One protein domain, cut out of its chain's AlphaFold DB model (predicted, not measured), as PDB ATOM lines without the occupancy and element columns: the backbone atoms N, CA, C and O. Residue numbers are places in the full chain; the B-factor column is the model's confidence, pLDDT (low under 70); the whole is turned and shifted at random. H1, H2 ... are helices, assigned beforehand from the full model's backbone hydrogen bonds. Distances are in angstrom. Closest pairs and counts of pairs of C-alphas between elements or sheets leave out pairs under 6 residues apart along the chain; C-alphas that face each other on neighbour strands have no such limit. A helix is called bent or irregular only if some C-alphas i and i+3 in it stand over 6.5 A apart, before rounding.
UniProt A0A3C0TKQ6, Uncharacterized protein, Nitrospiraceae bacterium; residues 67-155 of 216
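This is residues 67 to 155 of the 216 residues of an uncharacterized protein of Nitrospiraceae bacterium (UniProt A0A3C0TKQ6). Two helices, H2 and H5, lie side by side and run the same way, and the short helix H3 packs slantwise on both near their later ends. H1 meets H2 at a steep angle, its residues 79 to 84 near the beginning of H2, and stays apart from H5, while little H4 sits at the outside, joined to H3 at a corner. Residues 90 to 95 of the loop between H1 and H2 stick out at the opposite end from H3. The printed part has 89 residues with five named helices, H1 to H5 in chain order, and no named strand; its class is all helix. It is compact, with a radius of gyration of the C-alphas of 12.5 A, and spans 41 by 28 by 23 A.

H1, residues 73 to 84, touches H2, residues 98 to 111, with its residues 79 to 84 alone, at a steep tilt of 46 degrees, opposite ways; their closest C-alphas, of Val 83 and Gln 99, are 4.2 A apart. H3, residues 116 to 123, is the hub, touching four other helices. It touches residues 106 to 111 of H2 at a steep tilt of 57 degrees, opposite ways, closest at the C-alphas of Ala 110 and Ala 119, 4.6 A. H1 and H3 only just touch, with 3 pairs of C-alphas within 8 A, the closest those of Leu 76 and Ala 118 at 7.3 A. H4, residues 125 to 128, touches H3 only at the corner, closest at the C-alphas of Ser 121 and His 128, 4.5 A. H5, residues 135 to 152, touches H2 at a shallow tilt of 11 degrees, the same way; the closest C-alphas, of Val 111 and Lys 152, are 5.5 A apart. With its residues 145 to 149 alone H5 touches H3, at a steep tilt of 47 degrees, closest at the C-alphas of Leu 123 and Gln 146, 5.3 A. H5 is apart from H1 and from H4. In H1, H2 and H3 every O i to N i+4 pair is within hydrogen-bond range, in H5 10 of 14; H4 is too short for such a pair, and its one O i to N i+3 pair is within range.

H1 begins at C-alpha 73 (28.817, -31.014, 29.540) and is 16.2 A long. H2 is 20.2 A long and H3 10.2 A. H5, 25.4 A long, ends at C-alpha 152 (8.879, -35.613, 22.075); it is irregular, with C-alphas 139 and 142 7.7 A apart, and has a kink of 33 degrees near residue 142.

The C-alphas of Asp 91 and Asp 155, 41.6 A apart, are the two farthest apart. The printed part has no cut. The link from H1 to H2, residues 85 to 97, is long. Mean pLDDT of the printed part is 90.7, and no printed residue is under 70.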
ATOM      1  N   ASP A  67      19.839 -21.852  26.965       94.38
ATOM      2  CA  ASP A  67      20.807 -22.842  26.454       94.38
ATOM      3  C   ASP A  67      21.759 -23.369  27.540       94.38
ATOM      4  O   ASP A  67      22.746 -24.046  27.253       94.38
ATOM      5  N   PHE A  68      21.506 -23.054  28.811       96.31
ATOM      6  CA  PHE A  68      22.360 -23.495  29.906       96.31
ATOM      7  C   PHE A  68      22.392 -25.025  29.968       96.31
ATOM      8  O   PHE A  68      21.367 -25.646  30.216       96.31
ATOM      9  N   GLY A  69      23.561 -25.627  29.739       95.38
ATOM     10  CA  GLY A  69      23.737 -27.082  29.714       95.38
ATOM     11  C   GLY A  69      23.566 -27.734  28.342       95.38
ATOM     12  O   GLY A  69      23.963 -28.885  28.195       95.38
ATOM     13  N   HIS A  70      23.067 -27.020  27.328       96.56
ATOM     14  CA  HIS A  70      23.017 -27.550  25.965       96.56
ATOM     15  C   HIS A  70      24.418 -27.572  25.351       96.56
ATOM     16  O   HIS A  70      25.100 -26.546  25.350       96.56
ATOM     17  N   ALA A  71      24.864 -28.733  24.862       91.50
ATOM     18  CA  ALA A  71      26.210 -28.960  24.310       91.50
ATOM     19  C   ALA A  71      27.397 -28.635  25.259       91.50
ATOM     20  O   ALA A  71      28.552 -28.912  24.931       91.50
ATOM     21  N   ASP A  72      27.138 -28.123  26.465       93.88
ATOM     22  CA  ASP A  72      28.115 -27.839  27.513       93.88
ATOM     23  C   ASP A  72      27.979 -28.876  28.630       93.88
ATOM     24  O   ASP A  72      27.175 -28.744  29.558       93.88
ATOM     25  N   LYS A  73      28.818 -29.916  28.562       91.81
ATOM     26  CA  LYS A  73      28.817 -31.014  29.540       91.81
ATOM     27  C   LYS A  73      29.044 -30.532  30.973       91.81
ATOM     28  O   LYS A  73      28.499 -31.133  31.894       91.81
ATOM     29  N   LYS A  74      29.826 -29.467  31.197       91.56
ATOM     30  CA  LYS A  74      30.087 -28.965  32.558       91.56
ATOM     31  C   LYS A  74      28.819 -28.346  33.141       91.56
ATOM     32  O   LYS A  74      28.465 -28.674  34.271       91.56
ATOM     33  N   LYS A  75      28.106 -27.527  32.363       94.06
ATOM     34  CA  LYS A  75      26.812 -26.951  32.772       94.06
ATOM     35  C   LYS A  75      25.701 -27.997  32.856       94.06
ATOM     36  O   LYS A  75      24.891 -27.932  33.770       94.06
ATOM     37  N   LEU A  76      25.694 -29.016  31.997       95.06
ATOM     38  CA  LEU A  76      24.752 -30.131  32.140       95.06
ATOM     39  C   LEU A  76      24.938 -30.851  33.484       95.06
ATOM     40  O   LEU A  76      23.973 -31.105  34.203       95.06
ATOM     41  N   GLN A  77      26.192 -31.098  33.873       92.69
ATOM     42  CA  GLN A  77      26.519 -31.690  35.172       92.69
ATOM     43  C   GLN A  77      26.135 -30.794  36.356       92.69
ATOM     44  O   GLN A  77      25.833 -31.309  37.431       92.69
ATOM     45  N   VAL A  78      26.104 -29.470  36.181       91.62
ATOM     46  CA  VAL A  78      25.526 -28.560  37.182       91.62
ATOM     47  C   VAL A  78      24.051 -28.868  37.397       91.62
ATOM     48  O   VAL A  78      23.639 -29.061  38.539       91.62
ATOM     49  N   ILE A  79      23.271 -28.967  36.320       93.81
ATOM     50  CA  ILE A  79      21.830 -29.224  36.414       93.81
ATOM     51  C   ILE A  79      21.573 -30.589  37.062       93.81
ATOM     52  O   ILE A  79      20.795 -30.685  38.005       93.81
ATOM     53  N   ILE A  80      22.298 -31.628  36.640       93.56
ATOM     54  CA  ILE A  80      22.201 -32.978  37.223       93.56
ATOM     55  C   ILE A  80      22.511 -32.963  38.728       93.56
ATOM     56  O   ILE A  80      21.787 -33.562  39.523       93.56
ATOM     57  N   LYS A  81      23.553 -32.237  39.153       90.19
ATOM     58  CA  LYS A  81      23.883 -32.095  40.580       90.19
ATOM     59  C   LYS A  81      22.787 -31.381  41.368       90.19
ATOM     60  O   LYS A  81      22.557 -31.770  42.508       90.19
ATOM     61  N   LEU A  82      22.138 -30.373  40.779       90.12
ATOM     62  CA  LEU A  82      21.012 -29.663  41.394       90.12
ATOM     63  C   LEU A  82      19.801 -30.585  41.594       90.12
ATOM     64  O   LEU A  82      19.147 -30.495  42.628       90.12
ATOM     65  N   VAL A  83      19.539 -31.501  40.655       90.81
ATOM     66  CA  VAL A  83      18.505 -32.537  40.830       90.81
ATOM     67  C   VAL A  83      18.890 -33.509  41.947       90.81
ATOM     68  O   VAL A  83      18.088 -33.798  42.824       90.81
ATOM     69  N   ARG A  84      20.135 -33.998  41.959       87.56
ATOM     70  CA  ARG A  84      20.598 -34.979  42.955       87.56
ATOM     71  C   ARG A  84      20.640 -34.439  44.382       87.56
ATOM     72  O   ARG A  84      20.478 -35.201  45.329       87.56
ATOM     73  N   SER A  85      20.959 -33.161  44.565       81.31
ATOM     74  CA  SER A  85      21.273 -32.636  45.893       81.31
ATOM     75  C   SER A  85      20.054 -32.424  46.788       81.31
ATOM     76  O   SER A  85      20.255 -32.190  47.980       81.31
ATOM     77  N   GLY A  86      18.832 -32.416  46.238       72.56
ATOM     78  CA  GLY A  86      17.607 -32.094  46.984       72.56
ATOM     79  C   GLY A  86      17.684 -30.761  47.738       72.56
ATOM     80  O   GLY A  86      17.033 -30.576  48.764       72.56
ATOM     81  N   THR A  87      18.561 -29.848  47.302       76.25
ATOM     82  CA  THR A  87      18.890 -28.648  48.076       76.25
ATOM     83  C   THR A  87      17.681 -27.724  48.144       76.25
ATOM     84  O   THR A  87      17.117 -27.341  47.118       76.25
ATOM     85  N   LYS A  88      17.308 -27.357  49.368       73.56
ATOM     86  CA  LYS A  88      16.380 -26.264  49.646       73.56
ATOM     87  C   LYS A  88      17.173 -24.969  49.790       73.56
ATOM     88  O   LYS A  88      18.348 -25.002  50.154       73.56
ATOM     89  N   ILE A  89      16.541 -23.855  49.446       81.50
ATOM     90  CA  ILE A  89      17.113 -22.531  49.674       81.50
ATOM     91  C   ILE A  89      16.558 -22.012  50.990       81.50
ATOM     92  O   ILE A  89      15.349 -22.003  51.187       81.50
ATOM     93  N   ASP A  90      17.460 -21.643  51.892       77.12
ATOM     94  CA  ASP A  90      17.181 -21.486  53.321       77.12
ATOM     95  C   ASP A  90      16.416 -20.192  53.658       77.12
ATOM     96  O   ASP A  90      15.946 -20.045  54.781       77.12
ATOM     97  N   ASP A  91      16.343 -19.228  52.736       77.00
ATOM     98  CA  ASP A  91      15.857 -17.865  53.000       77.00
ATOM     99  C   ASP A  91      14.673 -17.419  52.126       77.00
ATOM    100  O   ASP A  91      14.332 -16.236  52.137       77.00
ATOM    101  N   VAL A  92      14.035 -18.336  51.382       74.19
ATOM    102  CA  VAL A  92      12.840 -18.043  50.570       74.19
ATOM    103  C   VAL A  92      11.840 -19.200  50.592       74.19
ATOM    104  O   VAL A  92      12.050 -20.232  49.956       74.19
ATOM    105  N   ASP A  93      10.709 -18.977  51.264       74.56
ATOM    106  CA  ASP A  93       9.668 -19.992  51.493       74.56
ATOM    107  C   ASP A  93       8.723 -20.202  50.297       74.56
ATOM    108  O   ASP A  93       8.121 -21.262  50.151       74.56
ATOM    109  N   CYS A  94       8.600 -19.215  49.403       81.56
ATOM    110  CA  CYS A  94       7.746 -19.300  48.207       81.56
ATOM    111  C   CYS A  94       8.336 -20.169  47.084       81.56
ATOM    112  O   CYS A  94       7.669 -20.400  46.072       81.56
ATOM    113  N   MET A  95       9.593 -20.611  47.207       81.81
ATOM    114  CA  MET A  95      10.264 -21.376  46.162       81.81
ATOM    115  C   MET A  95      10.124 -22.876  46.417       81.81
ATOM    116  O   MET A  95      10.415 -23.377  47.504       81.81
ATOM    117  N   ARG A  96       9.735 -23.626  45.380       82.75
ATOM    118  CA  ARG A  96       9.780 -25.093  45.438       82.75
ATOM    119  C   ARG A  96      11.235 -25.579  45.600       82.75
ATOM    120  O   ARG A  96      12.176 -24.831  45.317       82.75
ATOM    121  N   PRO A  97      11.467 -26.838  46.011       84.88
ATOM    122  CA  PRO A  97      12.818 -27.389  46.039       84.88
ATOM    123  C   PRO A  97      13.529 -27.245  44.682       84.88
ATOM    124  O   PRO A  97      12.920 -27.411  43.622       84.88
ATOM    125  N   VAL A  98      14.837 -26.964  44.700       87.00
ATOM    126  CA  VAL A  98      15.621 -26.628  43.492       87.00
ATOM    127  C   VAL A  98      15.550 -27.724  42.420       87.00
ATOM    128  O   VAL A  98      15.559 -27.427  41.222       87.00
ATOM    129  N   GLN A  99      15.415 -28.983  42.844       88.69
ATOM    130  CA  GLN A  99      15.292 -30.138  41.956       88.69
ATOM    131  C   GLN A  99      14.138 -30.008  40.948       88.69
ATOM    132  O   GLN A  99      14.303 -30.418  39.804       88.69
ATOM    133  N   TYR A 100      13.015 -29.375  41.320       88.88
ATOM    134  CA  TYR A 100      11.863 -29.199  40.427       88.88
ATOM    135  C   TYR A 100      12.225 -28.330  39.220       88.88
ATOM    136  O   TYR A 100      11.935 -28.673  38.074       88.88
ATOM    137  N   TYR A 101      12.906 -27.211  39.463       90.88
ATOM    138  CA  TYR A 101      13.336 -26.302  38.402       90.88
ATOM    139  C   TYR A 101      14.425 -26.931  37.535       90.88
ATOM    140  O   TYR A 101      14.395 -26.800  36.312       90.88
ATOM    141  N   ALA A 102      15.360 -27.654  38.155       93.81
ATOM    142  CA  ALA A 102      16.428 -28.346  37.444       93.81
ATOM    143  C   ALA A 102      15.888 -29.474  36.542       93.81
ATOM    144  O   ALA A 102      16.311 -29.582  35.392       93.81
ATOM    145  N   LEU A 103      14.911 -30.258  37.011       95.50
ATOM    146  CA  LEU A 103      14.234 -31.283  36.210       95.50
ATOM    147  C   LEU A 103      13.459 -30.676  35.035       95.50
ATOM    148  O   LEU A 103      13.586 -31.153  33.907       95.50
ATOM    149  N   ARG A 104      12.713 -29.585  35.259       94.69
ATOM    150  CA  ARG A 104      12.026 -28.856  34.174       94.69
ATOM    151  C   ARG A 104      13.006 -28.352  33.117       94.69
ATOM    152  O   ARG A 104      12.726 -28.462  31.924       94.69
ATOM    153  N   HIS A 105      14.154 -27.828  33.543       97.06
ATOM    154  CA  HIS A 105      15.189 -27.361  32.626       97.06
ATOM    155  C   HIS A 105      15.847 -28.519  31.861       97.06
ATOM    156  O   HIS A 105      15.985 -28.438  30.643       97.06
ATOM    157  N   LEU A 106      16.154 -29.646  32.520       97.31
ATOM    158  CA  LEU A 106      16.610 -30.867  31.833       97.31
ATOM    159  C   LEU A 106      15.601 -31.343  30.794       97.31
ATOM    160  O   LEU A 106      15.992 -31.692  29.680       97.31
ATOM    161  N   LEU A 107      14.309 -31.325  31.127       98.12
ATOM    162  CA  LEU A 107      13.267 -31.717  30.188       98.12
ATOM    163  C   LEU A 107      13.240 -30.781  28.984       98.12
ATOM    164  O   LEU A 107      13.168 -31.261  27.858       98.12
ATOM    165  N   GLN A 108      13.359 -29.466  29.192       97.88
ATOM    166  CA  GLN A 108      13.470 -28.494  28.102       97.88
ATOM    167  C   GLN A 108      14.683 -28.788  27.205       97.88
ATOM    168  O   GLN A 108      14.543 -28.800  25.980       97.88
ATOM    169  N   LEU A 109      15.857 -29.060  27.781       98.38
ATOM    170  CA  LEU A 109      17.043 -29.439  27.008       98.38
ATOM    171  C   LEU A 109      16.797 -30.716  26.194       98.38
ATOM    172  O   LEU A 109      17.080 -30.746  24.998       98.38
ATOM    173  N   ALA A 110      16.203 -31.737  26.806       98.06
ATOM    174  CA  ALA A 110      15.893 -32.990  26.131       98.06
ATOM    175  C   ALA A 110      14.887 -32.785  24.987       98.06
ATOM    176  O   ALA A 110      15.167 -33.131  23.846       98.06
ATOM    177  N   VAL A 111      13.717 -32.191  25.243       98.00
ATOM    178  CA  VAL A 111      12.609 -32.198  24.269       98.00
ATOM    179  C   VAL A 111      12.597 -31.000  23.324       98.00
ATOM    180  O   VAL A 111      12.088 -31.110  22.211       98.00
ATOM    181  N   VAL A 112      13.145 -29.852  23.723       97.44
ATOM    182  CA  VAL A 112      13.199 -28.652  22.867       97.44
ATOM    183  C   VAL A 112      14.539 -28.570  22.155       97.44
ATOM    184  O   VAL A 112      14.573 -28.372  20.943       97.44
ATOM    185  N   LYS A 113      15.642 -28.747  22.892       97.62
ATOM    186  CA  LYS A 113      17.001 -28.655  22.336       97.62
ATOM    187  C   LYS A 113      17.525 -29.984  21.790       97.62
ATOM    188  O   LYS A 113      18.573 -29.988  21.157       97.62
ATOM    189  N   GLN A 114      16.782 -31.082  21.974       97.44
ATOM    190  CA  GLN A 114      17.155 -32.417  21.490       97.44
ATOM    191  C   GLN A 114      18.521 -32.862  22.037       97.44
ATOM    192  O   GLN A 114      19.298 -33.536  21.364       97.44
ATOM    193  N   ASP A 115      18.826 -32.465  23.275       97.56
ATOM    194  CA  ASP A 115      20.076 -32.814  23.938       97.56
ATOM    195  C   ASP A 115      20.027 -34.267  24.437       97.56
ATOM    196  O   ASP A 115      19.302 -34.598  25.379       97.56
ATOM    197  N   ALA A 116      20.800 -35.144  23.790       96.19
ATOM    198  CA  ALA A 116      20.843 -36.571  24.109       96.19
ATOM    199  C   ALA A 116      21.352 -36.851  25.531       96.19
ATOM    200  O   ALA A 116      20.901 -37.801  26.167       96.19
ATOM    201  N   GLY A 117      22.263 -36.021  26.052       95.69
ATOM    202  CA  GLY A 117      22.772 -36.163  27.414       95.69
ATOM    203  C   GLY A 117      21.678 -35.895  28.441       95.69
ATOM    204  O   GLY A 117      21.475 -36.699  29.347       95.69
ATOM    205  N   ALA A 118      20.925 -34.806  28.257       97.38
ATOM    206  CA  ALA A 118      19.775 -34.501  29.103       97.38
ATOM    207  C   ALA A 118      18.683 -35.581  29.003       97.38
ATOM    208  O   ALA A 118      18.145 -36.006  30.025       97.38
ATOM    209  N   ALA A 119      18.391 -36.068  27.790       98.00
ATOM    210  CA  ALA A 119      17.418 -37.136  27.578       98.00
ATOM    211  C   ALA A 119      17.826 -38.442  28.282       98.00
ATOM    212  O   ALA A 119      17.009 -39.021  28.993       98.00
ATOM    213  N   LEU A 120      19.089 -38.870  28.162       96.12
ATOM    214  CA  LEU A 120      19.607 -40.057  28.855       96.12
ATOM    215  C   LEU A 120      19.531 -39.923  30.375       96.12
ATOM    216  O   LEU A 120      19.106 -40.865  31.043       96.12
ATOM    217  N   SER A 121      19.893 -38.761  30.927       96.19
ATOM    218  CA  SER A 121      19.780 -38.517  32.368       96.19
ATOM    219  C   SER A 121      18.336 -38.623  32.863       96.19
ATOM    220  O   SER A 121      18.124 -39.116  33.967       96.19
ATOM    221  N   LEU A 122      17.349 -38.212  32.056       97.19
ATOM    222  CA  LEU A 122      15.932 -38.339  32.406       97.19
ATOM    223  C   LEU A 122      15.396 -39.767  32.241       97.19
ATOM    224  O   LEU A 122      14.658 -40.239  33.107       97.19
ATOM    225  N   LEU A 123      15.754 -40.453  31.153       96.88
ATOM    226  CA  LEU A 123      15.279 -41.809  30.866       96.88
ATOM    227  C   LEU A 123      15.877 -42.840  31.827       96.88
ATOM    228  O   LEU A 123      15.160 -43.733  32.269       96.88
ATOM    229  N   SER A 124      17.151 -42.687  32.193       92.81
ATOM    230  CA  SER A 124      17.860 -43.607  33.085       92.81
ATOM    231  C   SER A 124      18.576 -42.856  34.216       92.81
ATOM    232  O   SER A 124      19.803 -42.684  34.200       92.81
ATOM    233  N   PRO A 125      17.827 -42.404  35.241       88.12
ATOM    234  CA  PRO A 125      18.406 -41.694  36.374       88.12
ATOM    235  C   PRO A 125      19.480 -42.511  37.083       88.12
ATOM    236  O   PRO A 125      20.524 -41.965  37.406       88.12
ATOM    237  N   SER A 126      19.288 -43.814  37.281       84.50
ATOM    238  CA  SER A 126      20.259 -44.669  37.981       84.50
ATOM    239  C   SER A 126      21.635 -44.700  37.302       84.50
ATOM    240  O   SER A 126      22.652 -44.662  37.994       84.50
ATOM    241  N   ALA A 127      21.684 -44.707  35.966       81.38
ATOM    242  CA  ALA A 127      22.932 -44.772  35.207       81.38
ATOM    243  C   ALA A 127      23.520 -43.392  34.861       81.38
ATOM    244  O   ALA A 127      24.740 -43.256  34.750       81.38
ATOM    245  N   HIS A 128      22.680 -42.365  34.688       78.50
ATOM    246  CA  HIS A 128      23.100 -41.095  34.075       78.50
ATOM    247  C   HIS A 128      22.721 -39.830  34.858       78.50
ATOM    248  O   HIS A 128      23.165 -38.739  34.488       78.50
ATOM    249  N   GLY A 129      21.920 -39.935  35.919       76.25
ATOM    250  CA  GLY A 129      21.443 -38.784  36.697       76.25
ATOM    251  C   GLY A 129      21.777 -38.838  38.191       76.25
ATOM    252  O   GLY A 129      22.081 -37.817  38.803       76.25
ATOM    253  N   GLY A 130      21.737 -40.027  38.789       82.06
ATOM    254  CA  GLY A 130      21.770 -40.245  40.231       82.06
ATOM    255  C   GLY A 130      20.732 -39.400  40.966       82.06
ATOM    256  O   GLY A 130      21.073 -38.802  41.981       82.06
ATOM    257  N   PHE A 131      19.529 -39.244  40.408       88.75
ATOM    258  CA  PHE A 131      18.540 -38.304  40.934       88.75
ATOM    259  C   PHE A 131      18.015 -38.747  42.296       88.75
ATOM    260  O   PHE A 131      17.728 -39.923  42.506       88.75
ATOM    261  N   ASN A 132      17.873 -37.780  43.200       82.88
ATOM    262  CA  ASN A 132      17.155 -37.965  44.448       82.88
ATOM    263  C   ASN A 132      15.709 -37.535  44.198       82.88
ATOM    264  O   ASN A 132      15.428 -36.341  44.133       82.88
ATOM    265  N   LEU A 133      14.837 -38.503  43.939       83.25
ATOM    266  CA  LEU A 133      13.423 -38.261  43.682       83.25
ATOM    267  C   LEU A 133      12.659 -38.532  44.980       83.25
ATOM    268  O   LEU A 133      12.728 -39.645  45.501       83.25
ATOM    269  N   ASP A 134      11.950 -37.534  45.502       79.88
ATOM    270  CA  ASP A 134      11.133 -37.646  46.711       79.88
ATOM    271  C   ASP A 134       9.729 -37.042  46.526       79.88
ATOM    272  O   ASP A 134       9.487 -36.221  45.635       79.88
ATOM    273  N   GLY A 135       8.794 -37.497  47.369       82.81
ATOM    274  CA  GLY A 135       7.402 -37.040  47.397       82.81
ATOM    275  C   GLY A 135       6.720 -37.063  46.027       82.81
ATOM    276  O   GLY A 135       6.903 -37.996  45.246       82.81
ATOM    277  N   GLU A 136       5.992 -35.986  45.726       82.69
ATOM    278  CA  GLU A 136       5.248 -35.791  44.471       82.69
ATOM    279  C   GLU A 136       6.131 -35.952  43.217       82.69
ATOM    280  O   GLU A 136       5.679 -36.465  42.198       82.69
ATOM    281  N   VAL A 137       7.420 -35.574  43.274       85.25
ATOM    282  CA  VAL A 137       8.319 -35.739  42.115       85.25
ATOM    283  C   VAL A 137       8.526 -37.204  41.790       85.25
ATOM    284  O   VAL A 137       8.554 -37.552  40.615       85.25
ATOM    285  N   ALA A 138       8.735 -38.039  42.808       88.25
ATOM    286  CA  ALA A 138       8.976 -39.463  42.612       88.25
ATOM    287  C   ALA A 138       7.739 -40.154  42.036       88.25
ATOM    288  O   ALA A 138       7.868 -40.983  41.138       88.25
ATOM    289  N   GLU A 139       6.564 -39.768  42.532       87.94
ATOM    290  CA  GLU A 139       5.267 -40.283  42.101       87.94
ATOM    291  C   GLU A 139       4.994 -39.956  40.630       87.94
ATOM    292  O   GLU A 139       4.703 -40.859  39.851       87.94
ATOM    293  N   GLU A 140       5.195 -38.707  40.207       91.81
ATOM    294  CA  GLU A 140       4.878 -38.266  38.841       91.81
ATOM    295  C   GLU A 140       6.034 -38.423  37.840       91.81
ATOM    296  O   GLU A 140       5.900 -38.105  36.652       91.81
ATOM    297  N   TYR A 141       7.197 -38.917  38.285       94.62
ATOM    298  CA  TYR A 141       8.430 -38.855  37.496       94.62
ATOM    299  C   TYR A 141       8.297 -39.517  36.117       94.62
ATOM    300  O   TYR A 141       8.744 -38.982  35.092       94.62
ATOM    301  N   ALA A 142       7.683 -40.701  36.089       95.81
ATOM    302  CA  ALA A 142       7.547 -41.489  34.875       95.81
ATOM    303  C   ALA A 142       6.655 -40.785  33.837       95.81
ATOM    304  O   ALA A 142       7.008 -40.744  32.656       95.81
ATOM    305  N   GLY A 143       5.545 -40.178  34.262       95.06
ATOM    306  CA  GLY A 143       4.615 -39.466  33.383       95.06
ATOM    307  C   GLY A 143       5.127 -38.109  32.901       95.06
ATOM    308  O   GLY A 143       5.040 -37.783  31.705       95.06
ATOM    309  N   GLU A 144       5.691 -37.328  33.820       94.88
ATOM    310  CA  GLU A 144       6.126 -35.954  33.562       94.88
ATOM    311  C   GLU A 144       7.456 -35.881  32.807       94.88
ATOM    312  O   GLU A 144       7.643 -34.993  31.970       94.88
ATOM    313  N   TYR A 145       8.368 -36.835  33.033       97.00
ATOM    314  CA  TYR A 145       9.709 -36.797  32.444       97.00
ATOM    315  C   TYR A 145       9.964 -37.939  31.462       97.00
ATOM    316  O   TYR A 145      10.220 -37.670  30.286       97.00
ATOM    317  N   GLN A 146       9.875 -39.204  31.887       97.44
ATOM    318  CA  GLN A 146      10.239 -40.337  31.019       97.44
ATOM    319  C   GLN A 146       9.308 -40.445  29.802       97.44
ATOM    320  O   GLN A 146       9.770 -40.433  28.657       97.44
ATOM    321  N   LEU A 147       7.992 -40.460  30.031       97.88
ATOM    322  CA  LEU A 147       6.991 -40.517  28.970       97.88
ATOM    323  C   LEU A 147       7.075 -39.290  28.056       97.88
ATOM    324  O   LEU A 147       6.972 -39.427  26.839       97.88
ATOM    325  N   ARG A 148       7.315 -38.092  28.607       97.94
ATOM    326  CA  ARG A 148       7.496 -36.868  27.806       97.94
ATOM    327  C   ARG A 148       8.714 -36.929  26.890       97.94
ATOM    328  O   ARG A 148       8.627 -36.430  25.765       97.94
ATOM    329  N   VAL A 149       9.823 -37.520  27.332       98.38
ATOM    330  CA  VAL A 149      10.996 -37.733  26.470       98.38
ATOM    331  C   VAL A 149      10.655 -38.720  25.352       98.38
ATOM    332  O   VAL A 149      10.888 -38.395  24.189       98.38
ATOM    333  N   LEU A 150      10.015 -39.854  25.657       98.06
ATOM    334  CA  LEU A 150       9.562 -40.809  24.631       98.06
ATOM    335  C   LEU A 150       8.537 -40.205  23.657       98.06
ATOM    336  O   LEU A 150       8.490 -40.571  22.484       98.06
ATOM    337  N   GLU A 151       7.722 -39.255  24.111       97.50
ATOM    338  CA  GLU A 151       6.727 -38.571  23.284       97.50
ATOM    339  C   GLU A 151       7.355 -37.544  22.330       97.50
ATOM    340  O   GLU A 151       6.862 -37.378  21.216       97.50
ATOM    341  N   LYS A 152       8.421 -36.845  22.749       98.00
ATOM    342  CA  LYS A 152       8.879 -35.613  22.075       98.00
ATOM    343  C   LYS A 152      10.324 -35.619  21.580       98.00
ATOM    344  O   LYS A 152      10.670 -34.783  20.743       98.00
ATOM    345  N   PHE A 153      11.180 -36.508  22.075       98.19
ATOM    346  CA  PHE A 153      12.538 -36.637  21.549       98.19
ATOM    347  C   PHE A 153      12.483 -37.283  20.162       98.19
ATOM    348  O   PHE A 153      11.805 -38.296  19.976       98.19
ATOM    349  N   LYS A 154      13.137 -36.669  19.175       97.06
ATOM    350  CA  LYS A 154      12.972 -37.009  17.756       97.06
ATOM    351  C   LYS A 154      13.681 -38.302  17.377       97.06
ATOM    352  O   LYS A 154      13.095 -39.099  16.659       97.06
ATOM    353  N   ASP A 155      14.903 -38.510  17.860       95.69
ATOM    354  CA  ASP A 155      15.698 -39.700  17.548       95.69
ATOM    355  C   ASP A 155      15.988 -40.519  18.808       95.69
ATOM    356  O   ASP A 155      16.898 -40.219  19.576       95.69
TER     357      ASP A 155